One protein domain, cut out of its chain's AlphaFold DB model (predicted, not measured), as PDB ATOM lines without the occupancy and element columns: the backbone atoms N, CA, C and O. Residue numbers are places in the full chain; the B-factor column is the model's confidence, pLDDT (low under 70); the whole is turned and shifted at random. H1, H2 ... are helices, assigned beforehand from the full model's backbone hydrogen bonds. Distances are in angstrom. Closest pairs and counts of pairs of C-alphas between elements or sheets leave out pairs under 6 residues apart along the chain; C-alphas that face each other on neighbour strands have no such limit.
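What this domain is: This is residues 26 to 35, 44 to 50 and 68 to 131 of the 132 residues of an uncharacterized protein of Ktedonobacteraceae bacterium (UniProt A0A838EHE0). Two helices, H3 and H4, meet near their ends as a V, with the short helix H1 set in the opening, about perpendicular to both. H2 packs on H3 at a steep tilt, and H4 is the longer arm of the V. The printed part has 81 residues with four named helices in the order H1, H2, H3, H4 and no named strand; its class is all helix. It is compact, with a radius of gyration of the C-alphas of 13.0 A, yet elongated in outline, spanning 41 by 25 by 19 A.

How they stand to each other: H1, residues 26 to 33, touches H4, residues 108 to 129, with residues 115 to 118 of H4 alone; the closest C-alphas, of Ile 30 and Ala 118, are 6.1 A apart, and the lines are about perpendicular at 83 degrees. H1 and H2, residues 70 to 84, are close but not clearly touching; their closest C-alphas, of Leu 26 and Leu 77, are 7.1 A apart. H1 and H3, residues 93 to 106, are also close but not clearly touching; their closest C-alphas, of Leu 32 and Gln 97, are 7.1 A apart. H2 touches H3 with residues 80 to 84 alone, the closest C-alphas, of Leu 80 and Leu 99, being 6.7 A apart, at a steep tilt of 52 degrees, opposite ways. H3 and H4 touch only at the corner by their tight link, the closest C-alphas, of Glu 104 and Tyr 111, being 5.2 A apart, at a steep tilt of 57 degrees, opposite ways. H2 and H4 are near each other. In H1, H2, H3 and H4 every O i to N i+4 pair is within hydrogen-bond range.

Where its parts are: H1 begins at C-alpha 26, (70.368, -43.207, -8.152), and measures 10.4 A. H2 is 21.2 A long and H3 19.9 A. H4 is 31.2 A long and ends at C-alpha 129, (61.070, -59.617, -17.078).

The domain as a whole: The farthest C-alphas, of Gly 85 and Arg 131, are 41.9 A apart. Residues 36 to 43 and 51 to 67 are not printed; the C-alpha gaps are 11.2 A from 35 to 44 and 15.4 A from 50 to 68. The link from H2 to H3 is short. Mean pLDDT of the printed part is 92.0, with residues 130 to 131 under 70.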
ATOM      1  N   LEU A  26      71.127 -42.117  -8.751       95.69
ATOM      2  CA  LEU A  26      70.368 -43.207  -8.152       95.69
ATOM      3  C   LEU A  26      70.648 -44.549  -8.840       95.69
ATOM      4  O   LEU A  26      70.879 -45.532  -8.143       95.69
ATOM      5  N   ASN A  27      70.692 -44.597 -10.174       94.19
ATOM      6  CA  ASN A  27      71.074 -45.814 -10.904       94.19
ATOM      7  C   ASN A  27      72.472 -46.300 -10.504       94.19
ATOM      8  O   ASN A  27      72.648 -47.471 -10.186       94.19
ATOM      9  N   THR A  28      73.442 -45.386 -10.450       94.62
ATOM     10  CA  THR A  28      74.820 -45.703 -10.048       94.62
ATOM     11  C   THR A  28      74.856 -46.261  -8.626       94.62
ATOM     12  O   THR A  28      75.544 -47.237  -8.350       94.62
ATOM     13  N   ILE A  29      74.097 -45.663  -7.706       95.62
ATOM     14  CA  ILE A  29      74.003 -46.137  -6.324       95.62
ATOM     15  C   ILE A  29      73.383 -47.535  -6.269       95.62
ATOM     16  O   ILE A  29      73.895 -48.385  -5.551       95.62
ATOM     17  N   ILE A  30      72.312 -47.792  -7.018       94.81
ATOM     18  CA  ILE A  30      71.658 -49.107  -7.052       94.81
ATOM     19  C   ILE A  30      72.622 -50.175  -7.591       94.81
ATOM     20  O   ILE A  30      72.739 -51.228  -6.966       94.81
ATOM     21  N   ASP A  31      73.364 -49.885  -8.662       92.94
ATOM     22  CA  ASP A  31      74.391 -50.788  -9.208       92.94
ATOM     23  C   ASP A  31      75.520 -51.070  -8.199       92.94
ATOM     24  O   ASP A  31      76.087 -52.159  -8.170       92.94
ATOM     25  N   LEU A  32      75.846 -50.110  -7.329       93.88
ATOM     26  CA  LEU A  32      76.823 -50.308  -6.254       93.88
ATOM     27  C   LEU A  32      76.261 -51.100  -5.062       93.88
ATOM     28  O   LEU A  32      77.037 -51.688  -4.308       93.88
ATOM     29  N   LEU A  33      74.943 -51.074  -4.848       93.44
ATOM     30  CA  LEU A  33      74.276 -51.765  -3.737       93.44
ATOM     31  C   LEU A  33      73.948 -53.223  -4.058       93.44
ATOM     32  O   LEU A  33      73.901 -54.046  -3.141       93.44
ATOM     33  N   ILE A  34      73.690 -53.527  -5.327       90.69
ATOM     34  CA  ILE A  34      73.329 -54.862  -5.794       90.69
ATOM     35  C   ILE A  34      74.418 -55.313  -6.769       90.69
ATOM     36  O   ILE A  34      74.478 -54.794  -7.884       90.69
ATOM     37  N   PRO A  35      75.288 -56.255  -6.369       84.88
ATOM     38  CA  PRO A  35      76.282 -56.792  -7.281       84.88
ATOM     39  C   PRO A  35      75.590 -57.532  -8.431       84.88
ATOM     40  O   PRO A  35      74.591 -58.218  -8.223       84.88
ATOM     41  N   SER A  44      70.785 -51.363 -13.371       84.56
ATOM     42  CA  SER A  44      70.570 -50.318 -14.378       84.56
ATOM     43  C   SER A  44      70.030 -50.831 -15.721       84.56
ATOM     44  O   SER A  44      69.341 -50.082 -16.417       84.56
ATOM     45  N   SER A  45      70.247 -52.106 -16.070       83.94
ATOM     46  CA  SER A  45      69.696 -52.721 -17.288       83.94
ATOM     47  C   SER A  45      68.188 -53.001 -17.224       83.94
ATOM     48  O   SER A  45      67.546 -53.146 -18.262       83.94
ATOM     49  N   LEU A  46      67.600 -53.049 -16.022       83.19
ATOM     50  CA  LEU A  46      66.191 -53.404 -15.819       83.19
ATOM     51  C   LEU A  46      65.245 -52.191 -15.783       83.19
ATOM     52  O   LEU A  46      64.047 -52.364 -15.566       83.19
ATOM     53  N   HIS A  47      65.755 -50.966 -15.977       82.06
ATOM     54  CA  HIS A  47      64.979 -49.715 -15.928       82.06
ATOM     55  C   HIS A  47      64.112 -49.556 -14.657       82.06
ATOM     56  O   HIS A  47      63.031 -48.973 -14.685       82.06
ATOM     57  N   LEU A  48      64.598 -50.043 -13.509       86.00
ATOM     58  CA  LEU A  48      63.807 -50.163 -12.272       86.00
ATOM     59  C   LEU A  48      63.618 -48.855 -11.478       86.00
ATOM     60  O   LEU A  48      62.979 -48.871 -10.428       86.00
ATOM     61  N   ILE A  49      64.160 -47.726 -11.946       89.62
ATOM     62  CA  ILE A  49      64.068 -46.433 -11.242       89.62
ATOM     63  C   ILE A  49      62.616 -46.026 -11.017       89.62
ATOM     64  O   ILE A  49      62.265 -45.603  -9.920       89.62
ATOM     65  N   ASP A  50      61.751 -46.174 -12.018       87.25
ATOM     66  CA  ASP A  50      60.361 -45.740 -11.875       87.25
ATOM     67  C   ASP A  50      59.589 -46.623 -10.878       87.25
ATOM     68  O   ASP A  50      58.781 -46.110 -10.102       87.25
ATOM     69  N   LEU A  68      62.869 -43.745   4.351       86.00
ATOM     70  CA  LEU A  68      63.161 -43.249   3.011       86.00
ATOM     71  C   LEU A  68      61.878 -42.713   2.363       86.00
ATOM     72  O   LEU A  68      60.881 -43.419   2.244       86.00
ATOM     73  N   ASN A  69      61.910 -41.452   1.949       88.94
ATOM     74  CA  ASN A  69      60.854 -40.784   1.192       88.94
ATOM     75  C   ASN A  69      61.498 -39.877   0.136       88.94
ATOM     76  O   ASN A  69      62.710 -39.674   0.174       88.94
ATOM     77  N   ALA A  70      60.697 -39.307  -0.767       89.19
ATOM     78  CA  ALA A  70      61.181 -38.440  -1.844       89.19
ATOM     79  C   ALA A  70      62.145 -37.346  -1.354       89.19
ATOM     80  O   ALA A  70      63.258 -37.228  -1.852       89.19
ATOM     81  N   LYS A  71      61.761 -36.596  -0.311       90.50
ATOM     82  CA  LYS A  71      62.590 -35.515   0.236       90.50
ATOM     83  C   LYS A  71      63.941 -36.033   0.730       90.50
ATOM     84  O   LYS A  71      64.966 -35.444   0.415       90.50
ATOM     85  N   ARG A  72      63.946 -37.128   1.496       91.56
ATOM     86  CA  ARG A  72      65.196 -37.716   2.001       91.56
ATOM     87  C   ARG A  72      66.043 -38.324   0.893       91.56
ATOM     88  O   ARG A  72      67.259 -38.254   0.995       91.56
ATOM     89  N   LEU A  73      65.426 -38.865  -0.155       94.25
ATOM     90  CA  LEU A  73      66.151 -39.330  -1.329       94.25
ATOM     91  C   LEU A  73      66.906 -38.170  -1.993       94.25
ATOM     92  O   LEU A  73      68.114 -38.282  -2.153       94.25
ATOM     93  N   HIS A  74      66.237 -37.049  -2.288       95.31
ATOM     94  CA  HIS A  74      66.896 -35.858  -2.845       95.31
ATOM     95  C   HIS A  74      68.068 -35.390  -1.979       95.31
ATOM     96  O   HIS A  74      69.150 -35.127  -2.491       95.31
ATOM     97  N   THR A  75      67.875 -35.326  -0.657       94.81
ATOM     98  CA  THR A  75      68.951 -34.952   0.270       94.81
ATOM     99  C   THR A  75      70.135 -35.913   0.183       94.81
ATOM    100  O   THR A  75      71.265 -35.456   0.068       94.81
ATOM    101  N   VAL A  76      69.901 -37.228   0.168       95.25
ATOM    102  CA  VAL A  76      70.984 -38.220   0.059       95.25
ATOM    103  C   VAL A  76      71.741 -38.094  -1.255       95.25
ATOM    104  O   VAL A  76      72.969 -38.100  -1.236       95.25
ATOM    105  N   LEU A  77      71.034 -37.982  -2.383       96.69
ATOM    106  CA  LEU A  77      71.663 -37.831  -3.699       96.69
ATOM    107  C   LEU A  77      72.529 -36.567  -3.729       96.69
ATOM    108  O   LEU A  77      73.723 -36.626  -4.021       96.69
ATOM    109  N   HIS A  78      71.967 -35.448  -3.274       96.75
ATOM    110  CA  HIS A  78      72.674 -34.179  -3.175       96.75
ATOM    111  C   HIS A  78      73.921 -34.253  -2.280       96.75
ATOM    112  O   HIS A  78      74.998 -33.814  -2.686       96.75
ATOM    113  N   ASP A  79      73.809 -34.842  -1.089       95.88
ATOM    114  CA  ASP A  79      74.908 -34.933  -0.126       95.88
ATOM    115  C   ASP A  79      76.029 -35.856  -0.619       95.88
ATOM    116  O   ASP A  79      77.216 -35.543  -0.454       95.88
ATOM    117  N   LEU A  80      75.676 -36.978  -1.255       96.75
ATOM    118  CA  LEU A  80      76.639 -37.868  -1.903       96.75
ATOM    119  C   LEU A  80      77.351 -37.149  -3.049       96.75
ATOM    120  O   LEU A  80      78.579 -37.232  -3.155       96.75
ATOM    121  N   ASN A  81      76.610 -36.390  -3.858       97.06
ATOM    122  CA  ASN A  81      77.176 -35.621  -4.953       97.06
ATOM    123  C   ASN A  81      78.131 -34.528  -4.463       97.06
ATOM    124  O   ASN A  81      79.276 -34.467  -4.918       97.06
ATOM    125  N   ILE A  82      77.737 -33.733  -3.464       96.88
ATOM    126  CA  ILE A  82      78.615 -32.738  -2.832       96.88
ATOM    127  C   ILE A  82      79.865 -33.404  -2.256       96.88
ATOM    128  O   ILE A  82      80.981 -32.955  -2.529       96.88
ATOM    129  N   SER A  83      79.708 -34.504  -1.519       96.00
ATOM    130  CA  SER A  83      80.834 -35.227  -0.911       96.00
ATOM    131  C   SER A  83      81.790 -35.814  -1.958       96.00
ATOM    132  O   SER A  83      82.985 -35.994  -1.702       96.00
ATOM    133  N   ALA A  84      81.297 -36.073  -3.169       95.75
ATOM    134  CA  ALA A  84      82.112 -36.483  -4.301       95.75
ATOM    135  C   ALA A  84      82.824 -35.324  -5.021       95.75
ATOM    136  O   ALA A  84      83.725 -35.591  -5.819       95.75
ATOM    137  N   GLY A  85      82.505 -34.064  -4.705       94.75
ATOM    138  CA  GLY A  85      83.001 -32.870  -5.400       94.75
ATOM    139  C   GLY A  85      82.060 -32.367  -6.501       94.75
ATOM    140  O   GLY A  85      82.518 -31.778  -7.475       94.75
ATOM    141  N   GLY A  86      80.760 -32.644  -6.377       94.31
ATOM    142  CA  GLY A  86      79.714 -32.271  -7.334       94.31
ATOM    143  C   GLY A  86      79.621 -33.176  -8.565       94.31
ATOM    144  O   GLY A  86      78.965 -32.805  -9.535       94.31
ATOM    145  N   ARG A  87      80.318 -34.322  -8.560       93.06
ATOM    146  CA  ARG A  87      80.312 -35.310  -9.654       93.06
ATOM    147  C   ARG A  87      80.390 -36.744  -9.126       93.06
ATOM    148  O   ARG A  87      81.398 -37.420  -9.332       93.06
ATOM    149  N   PHE A  88      79.351 -37.213  -8.433       96.12
ATOM    150  CA  PHE A  88      79.321 -38.564  -7.852       96.12
ATOM    151  C   PHE A  88      79.622 -39.658  -8.880       96.12
ATOM    152  O   PHE A  88      80.558 -40.435  -8.697       96.12
ATOM    153  N   CYS A  89      78.900 -39.670 -10.001       94.31
ATOM    154  CA  CYS A  89      79.032 -40.706 -11.028       94.31
ATOM    155  C   CYS A  89      80.396 -40.721 -11.732       94.31
ATOM    156  O   CYS A  89      80.786 -41.747 -12.274       94.31
ATOM    157  N   SER A  90      81.136 -39.606 -11.721       94.88
ATOM    158  CA  SER A  90      82.482 -39.520 -12.311       94.88
ATOM    159  C   SER A  90      83.609 -39.770 -11.304       94.88
ATOM    160  O   SER A  90      84.778 -39.774 -11.687       94.88
ATOM    161  N   ALA A  91      83.290 -39.921 -10.017       96.19
ATOM    162  CA  ALA A  91      84.270 -40.321  -9.017       96.19
ATOM    163  C   ALA A  91      84.720 -41.774  -9.247       96.19
ATOM    164  O   ALA A  91      84.004 -42.564  -9.857       96.19
ATOM    165  N   SER A  92      85.900 -42.141  -8.734       96.94
ATOM    166  CA  SER A  92      86.342 -43.539  -8.785       96.94
ATOM    167  C   SER A  92      85.388 -44.441  -7.995       96.94
ATOM    168  O   SER A  92      84.765 -43.995  -7.024       96.94
ATOM    169  N   ILE A  93      85.307 -45.718  -8.376       95.56
ATOM    170  CA  ILE A  93      84.437 -46.701  -7.715       95.56
ATOM    171  C   ILE A  93      84.777 -46.802  -6.222       95.56
ATOM    172  O   ILE A  93      83.881 -46.844  -5.381       95.56
ATOM    173  N   GLU A  94      86.061 -46.750  -5.858       97.00
ATOM    174  CA  GLU A  94      86.503 -46.791  -4.460       97.00
ATOM    175  C   GLU A  94      85.965 -45.593  -3.677       97.00
ATOM    176  O   GLU A  94      85.518 -45.740  -2.538       97.00
ATOM    177  N   LYS A  95      85.964 -44.403  -4.292       97.44
ATOM    178  CA  LYS A  95      85.420 -43.192  -3.677       97.44
ATOM    179  C   LYS A  95      83.901 -43.281  -3.542       97.44
ATOM    180  O   LYS A  95      83.388 -42.956  -2.474       97.44
ATOM    181  N   GLN A  96      83.189 -43.753  -4.564       97.44
ATOM    182  CA  GLN A  96      81.737 -43.957  -4.500       97.44
ATOM    183  C   GLN A  96      81.359 -44.948  -3.388       97.44
ATOM    184  O   GLN A  96      80.534 -44.633  -2.529       97.44
ATOM    185  N   GLN A  97      82.027 -46.104  -3.326       97.19
ATOM    186  CA  GLN A  97      81.813 -47.101  -2.274       97.19
ATOM    187  C   GLN A  97      82.167 -46.569  -0.884       97.19
ATOM    188  O   GLN A  97      81.437 -46.813   0.076       97.19
ATOM    189  N   MET A  98      83.270 -45.828  -0.749       98.00
ATOM    190  CA  MET A  98      83.639 -45.184   0.511       98.00
ATOM    191  C   MET A  98      82.532 -44.233   0.986       98.00
ATOM    192  O   MET A  98      82.175 -44.267   2.162       98.00
ATOM    193  N   LEU A  99      81.967 -43.414   0.094       97.88
ATOM    194  CA  LEU A  99      80.873 -42.497   0.425       97.88
ATOM    195  C   LEU A  99      79.604 -43.245   0.859       97.88
ATOM    196  O   LEU A  99      78.992 -42.862   1.855       97.88
ATOM    197  N   LEU A 100      79.256 -44.352   0.198       97.50
ATOM    198  CA  LEU A 100      78.134 -45.198   0.620       97.50
ATOM    199  C   LEU A 100      78.366 -45.840   1.997       97.50
ATOM    200  O   LEU A 100      77.459 -45.848   2.825       97.50
ATOM    201  N   ARG A 101      79.588 -46.296   2.302       97.50
ATOM    202  CA  ARG A 101      79.937 -46.798   3.647       97.50
ATOM    203  C   ARG A 101      79.883 -45.698   4.709       97.50
ATOM    204  O   ARG A 101      79.573 -45.963   5.868       97.50
ATOM    205  N   LEU A 102      80.207 -44.456   4.349       97.44
ATOM    206  CA  LEU A 102      80.056 -43.316   5.254       97.44
ATOM    207  C   LEU A 102      78.580 -43.009   5.522       97.44
ATOM    208  O   LEU A 102      78.236 -42.749   6.676       97.44
ATOM    209  N   LEU A 103      77.722 -43.085   4.500       96.88
ATOM    210  CA  LEU A 103      76.270 -42.987   4.661       96.88
ATOM    211  C   LEU A 103      75.750 -44.087   5.594       96.88
ATOM    212  O   LEU A 103      75.043 -43.779   6.547       96.88
ATOM    213  N   GLU A 104      76.157 -45.339   5.384       97.00
ATOM    214  CA  GLU A 104      75.785 -46.468   6.243       97.00
ATOM    215  C   GLU A 104      76.168 -46.238   7.711       97.00
ATOM    216  O   GLU A 104      75.369 -46.475   8.614       97.00
ATOM    217  N   ARG A 105      77.374 -45.726   7.970       96.81
ATOM    218  CA  ARG A 105      77.835 -45.447   9.337       96.81
ATOM    219  C   ARG A 105      77.090 -44.289   9.998       96.81
ATOM    220  O   ARG A 105      76.873 -44.328  11.206       96.81
ATOM    221  N   ARG A 106      76.762 -43.237   9.241       95.69
ATOM    222  CA  ARG A 106      76.124 -42.017   9.769       95.69
ATOM    223  C   ARG A 106      74.616 -42.172   9.923       95.69
ATOM    224  O   ARG A 106      74.058 -41.737  10.924       95.69
ATOM    225  N   GLU A 107      73.974 -42.801   8.946       94.75
ATOM    226  CA  GLU A 107      72.526 -42.990   8.877       94.75
ATOM    227  C   GLU A 107      72.176 -44.443   8.510       94.75
ATOM    228  O   GLU A 107      71.611 -44.704   7.442       94.75
ATOM    229  N   PRO A 108      72.452 -45.416   9.400       94.81
ATOM    230  CA  PRO A 108      72.277 -46.837   9.096       94.81
ATOM    231  C   PRO A 108      70.839 -47.177   8.704       94.81
ATOM    232  O   PRO A 108      70.614 -47.915   7.752       94.81
ATOM    233  N   ALA A 109      69.844 -46.588   9.370       92.38
ATOM    234  CA  ALA A 109      68.441 -46.832   9.041       92.38
ATOM    235  C   ALA A 109      68.055 -46.327   7.638       92.38
ATOM    236  O   ALA A 109      67.221 -46.940   6.972       92.38
ATOM    237  N   LEU A 110      68.650 -45.220   7.179       92.81
ATOM    238  CA  LEU A 110      68.404 -44.688   5.839       92.81
ATOM    239  C   LEU A 110      69.079 -45.549   4.777       92.81
ATOM    240  O   LEU A 110      68.443 -45.897   3.786       92.81
ATOM    241  N   TYR A 111      70.334 -45.931   5.019       94.75
ATOM    242  CA  TYR A 111      71.067 -46.845   4.151       94.75
ATOM    243  C   TYR A 111      70.339 -48.185   4.005       94.75
ATOM    244  O   TYR A 111      70.114 -48.646   2.890       94.75
ATOM    245  N   GLN A 112      69.879 -48.771   5.113       94.25
ATOM    246  CA  GLN A 112      69.115 -50.021   5.092       94.25
ATOM    247  C   GLN A 112      67.785 -49.875   4.344       94.25
ATOM    248  O   GLN A 112      67.410 -50.763   3.584       94.25
ATOM    249  N   ALA A 113      67.085 -48.746   4.494       93.12
ATOM    250  CA  ALA A 113      65.865 -48.483   3.733       93.12
ATOM    251  C   ALA A 113      66.133 -48.352   2.221       93.12
ATOM    252  O   ALA A 113      65.360 -48.871   1.419       93.12
ATOM    253  N   LEU A 114      67.232 -47.693   1.838       94.31
ATOM    254  CA  LEU A 114      67.681 -47.569   0.450       94.31
ATOM    255  C   LEU A 114      68.038 -48.933  -0.147       94.31
ATOM    256  O   LEU A 114      67.525 -49.287  -1.206       94.31
ATOM    257  N   TRP A 115      68.852 -49.716   0.561       94.81
ATOM    258  CA  TRP A 115      69.242 -51.062   0.153       94.81
ATOM    259  C   TRP A 115      68.034 -51.995   0.024       94.81
ATOM    260  O   TRP A 115      67.873 -52.656  -1.002       94.81
ATOM    261  N   ALA A 116      67.143 -52.017   1.019       92.88
ATOM    262  CA  ALA A 116      65.957 -52.869   0.996       92.88
ATOM    263  C   ALA A 116      65.030 -52.515  -0.173       92.88
ATOM    264  O   ALA A 116      64.515 -53.406  -0.848       92.88
ATOM    265  N   LEU A 117      64.845 -51.219  -0.442       92.56
ATOM    266  CA  LEU A 117      63.993 -50.782  -1.538       92.56
ATOM    267  C   LEU A 117      64.615 -51.064  -2.910       92.56
ATOM    268  O   LEU A 117      63.902 -51.496  -3.819       92.56
ATOM    269  N   ALA A 118      65.928 -50.867  -3.054       93.56
ATOM    270  CA  ALA A 118      66.664 -51.219  -4.263       93.56
ATOM    271  C   ALA A 118      66.511 -52.716  -4.571       93.56
ATOM    272  O   ALA A 118      66.095 -53.071  -5.671       93.56
ATOM    273  N   ASN A 119      66.742 -53.583  -3.579       92.81
ATOM    274  CA  ASN A 119      66.601 -55.033  -3.734       92.81
ATOM    275  C   ASN A 119      65.169 -55.444  -4.073       92.81
ATOM    276  O   ASN A 119      64.955 -56.241  -4.984       92.81
ATOM    277  N   HIS A 120      64.177 -54.890  -3.369       91.12
ATOM    278  CA  HIS A 120      62.776 -55.183  -3.661       91.12
ATOM    279  C   HIS A 120      62.422 -54.834  -5.110       91.12
ATOM    280  O   HIS A 120      61.845 -55.655  -5.819       91.12
ATOM    281  N   SER A 121      62.809 -53.635  -5.549       90.38
ATOM    282  CA  SER A 121      62.533 -53.142  -6.899       90.38
ATOM    283  C   SER A 121      63.249 -53.993  -7.953       90.38
ATOM    284  O   SER A 121      62.637 -54.381  -8.945       90.38
ATOM    285  N   TYR A 122      64.509 -54.356  -7.700       91.88
ATOM    286  CA  TYR A 122      65.305 -55.213  -8.574       91.88
ATOM    287  C   TYR A 122      64.680 -56.598  -8.758       91.88
ATOM    288  O   TYR A 122      64.364 -56.981  -9.880       91.88
ATOM    289  N   TYR A 123      64.428 -57.336  -7.673       89.62
ATOM    290  CA  TYR A 123      63.899 -58.699  -7.781       89.62
ATOM    291  C   TYR A 123      62.456 -58.738  -8.277       89.62
ATOM    292  O   TYR A 123      62.077 -59.679  -8.976       89.62
ATOM    293  N   LYS A 124      61.649 -57.716  -7.966       89.50
ATOM    294  CA  LYS A 124      60.316 -57.568  -8.554       89.50
ATOM    295  C   LYS A 124      60.416 -57.424 -10.071       89.50
ATOM    296  O   LYS A 124      59.751 -58.175 -10.783       89.50
ATOM    297  N   GLN A 125      61.271 -56.520 -10.546       88.69
ATOM    298  CA  GLN A 125      61.444 -56.271 -11.972       88.69
ATOM    299  C   GLN A 125      62.040 -57.487 -12.692       88.69
ATOM    300  O   GLN A 125      61.506 -57.927 -13.708       88.69
ATOM    301  N   PHE A 126      63.077 -58.101 -12.123       87.81
ATOM    302  CA  PHE A 126      63.700 -59.315 -12.647       87.81
ATOM    303  C   PHE A 126      62.688 -60.463 -12.787       87.81
ATOM    304  O   PHE A 126      62.588 -61.085 -13.843       87.81
ATOM    305  N   ALA A 127      61.849 -60.683 -11.768       87.38
ATOM    306  CA  ALA A 127      60.799 -61.700 -11.809       87.38
ATOM    307  C   ALA A 127      59.686 -61.396 -12.826       87.38
ATOM    308  O   ALA A 127      59.018 -62.325 -13.283       87.38
ATOM    309  N   THR A 128      59.443 -60.127 -13.167       84.94
ATOM    310  CA  THR A 128      58.486 -59.756 -14.223       84.94
ATOM    311  C   THR A 128      59.079 -59.856 -15.623       84.94
ATOM    312  O   THR A 128      58.372 -60.272 -16.532       84.94
ATOM    313  N   SER A 129      60.363 -59.534 -15.795       77.44
ATOM    314  CA  SER A 129      61.070 -59.617 -17.078       77.44
ATOM    315  C   SER A 129      61.446 -61.051 -17.464       77.44
ATOM    316  O   SER A 129      61.557 -61.347 -18.646       77.44
ATOM    317  N   GLY A 130      61.619 -61.946 -16.486       63.91
ATOM    318  CA  GLY A 130      61.904 -63.369 -16.700       63.91
ATOM    319  C   GLY A 130      60.675 -64.257 -16.928       63.91
ATOM    320  O   GLY A 130      60.816 -65.478 -16.985       63.91
ATOM    321  N   ARG A 131      59.463 -63.690 -17.018       50.47
ATOM    322  CA  ARG A 131      58.258 -64.451 -17.388       50.47
ATOM    323  C   ARG A 131      58.121 -64.482 -18.918       50.47
ATOM    324  O   ARG A 131      58.132 -63.403 -19.508       50.47
TER     325      ARG A 131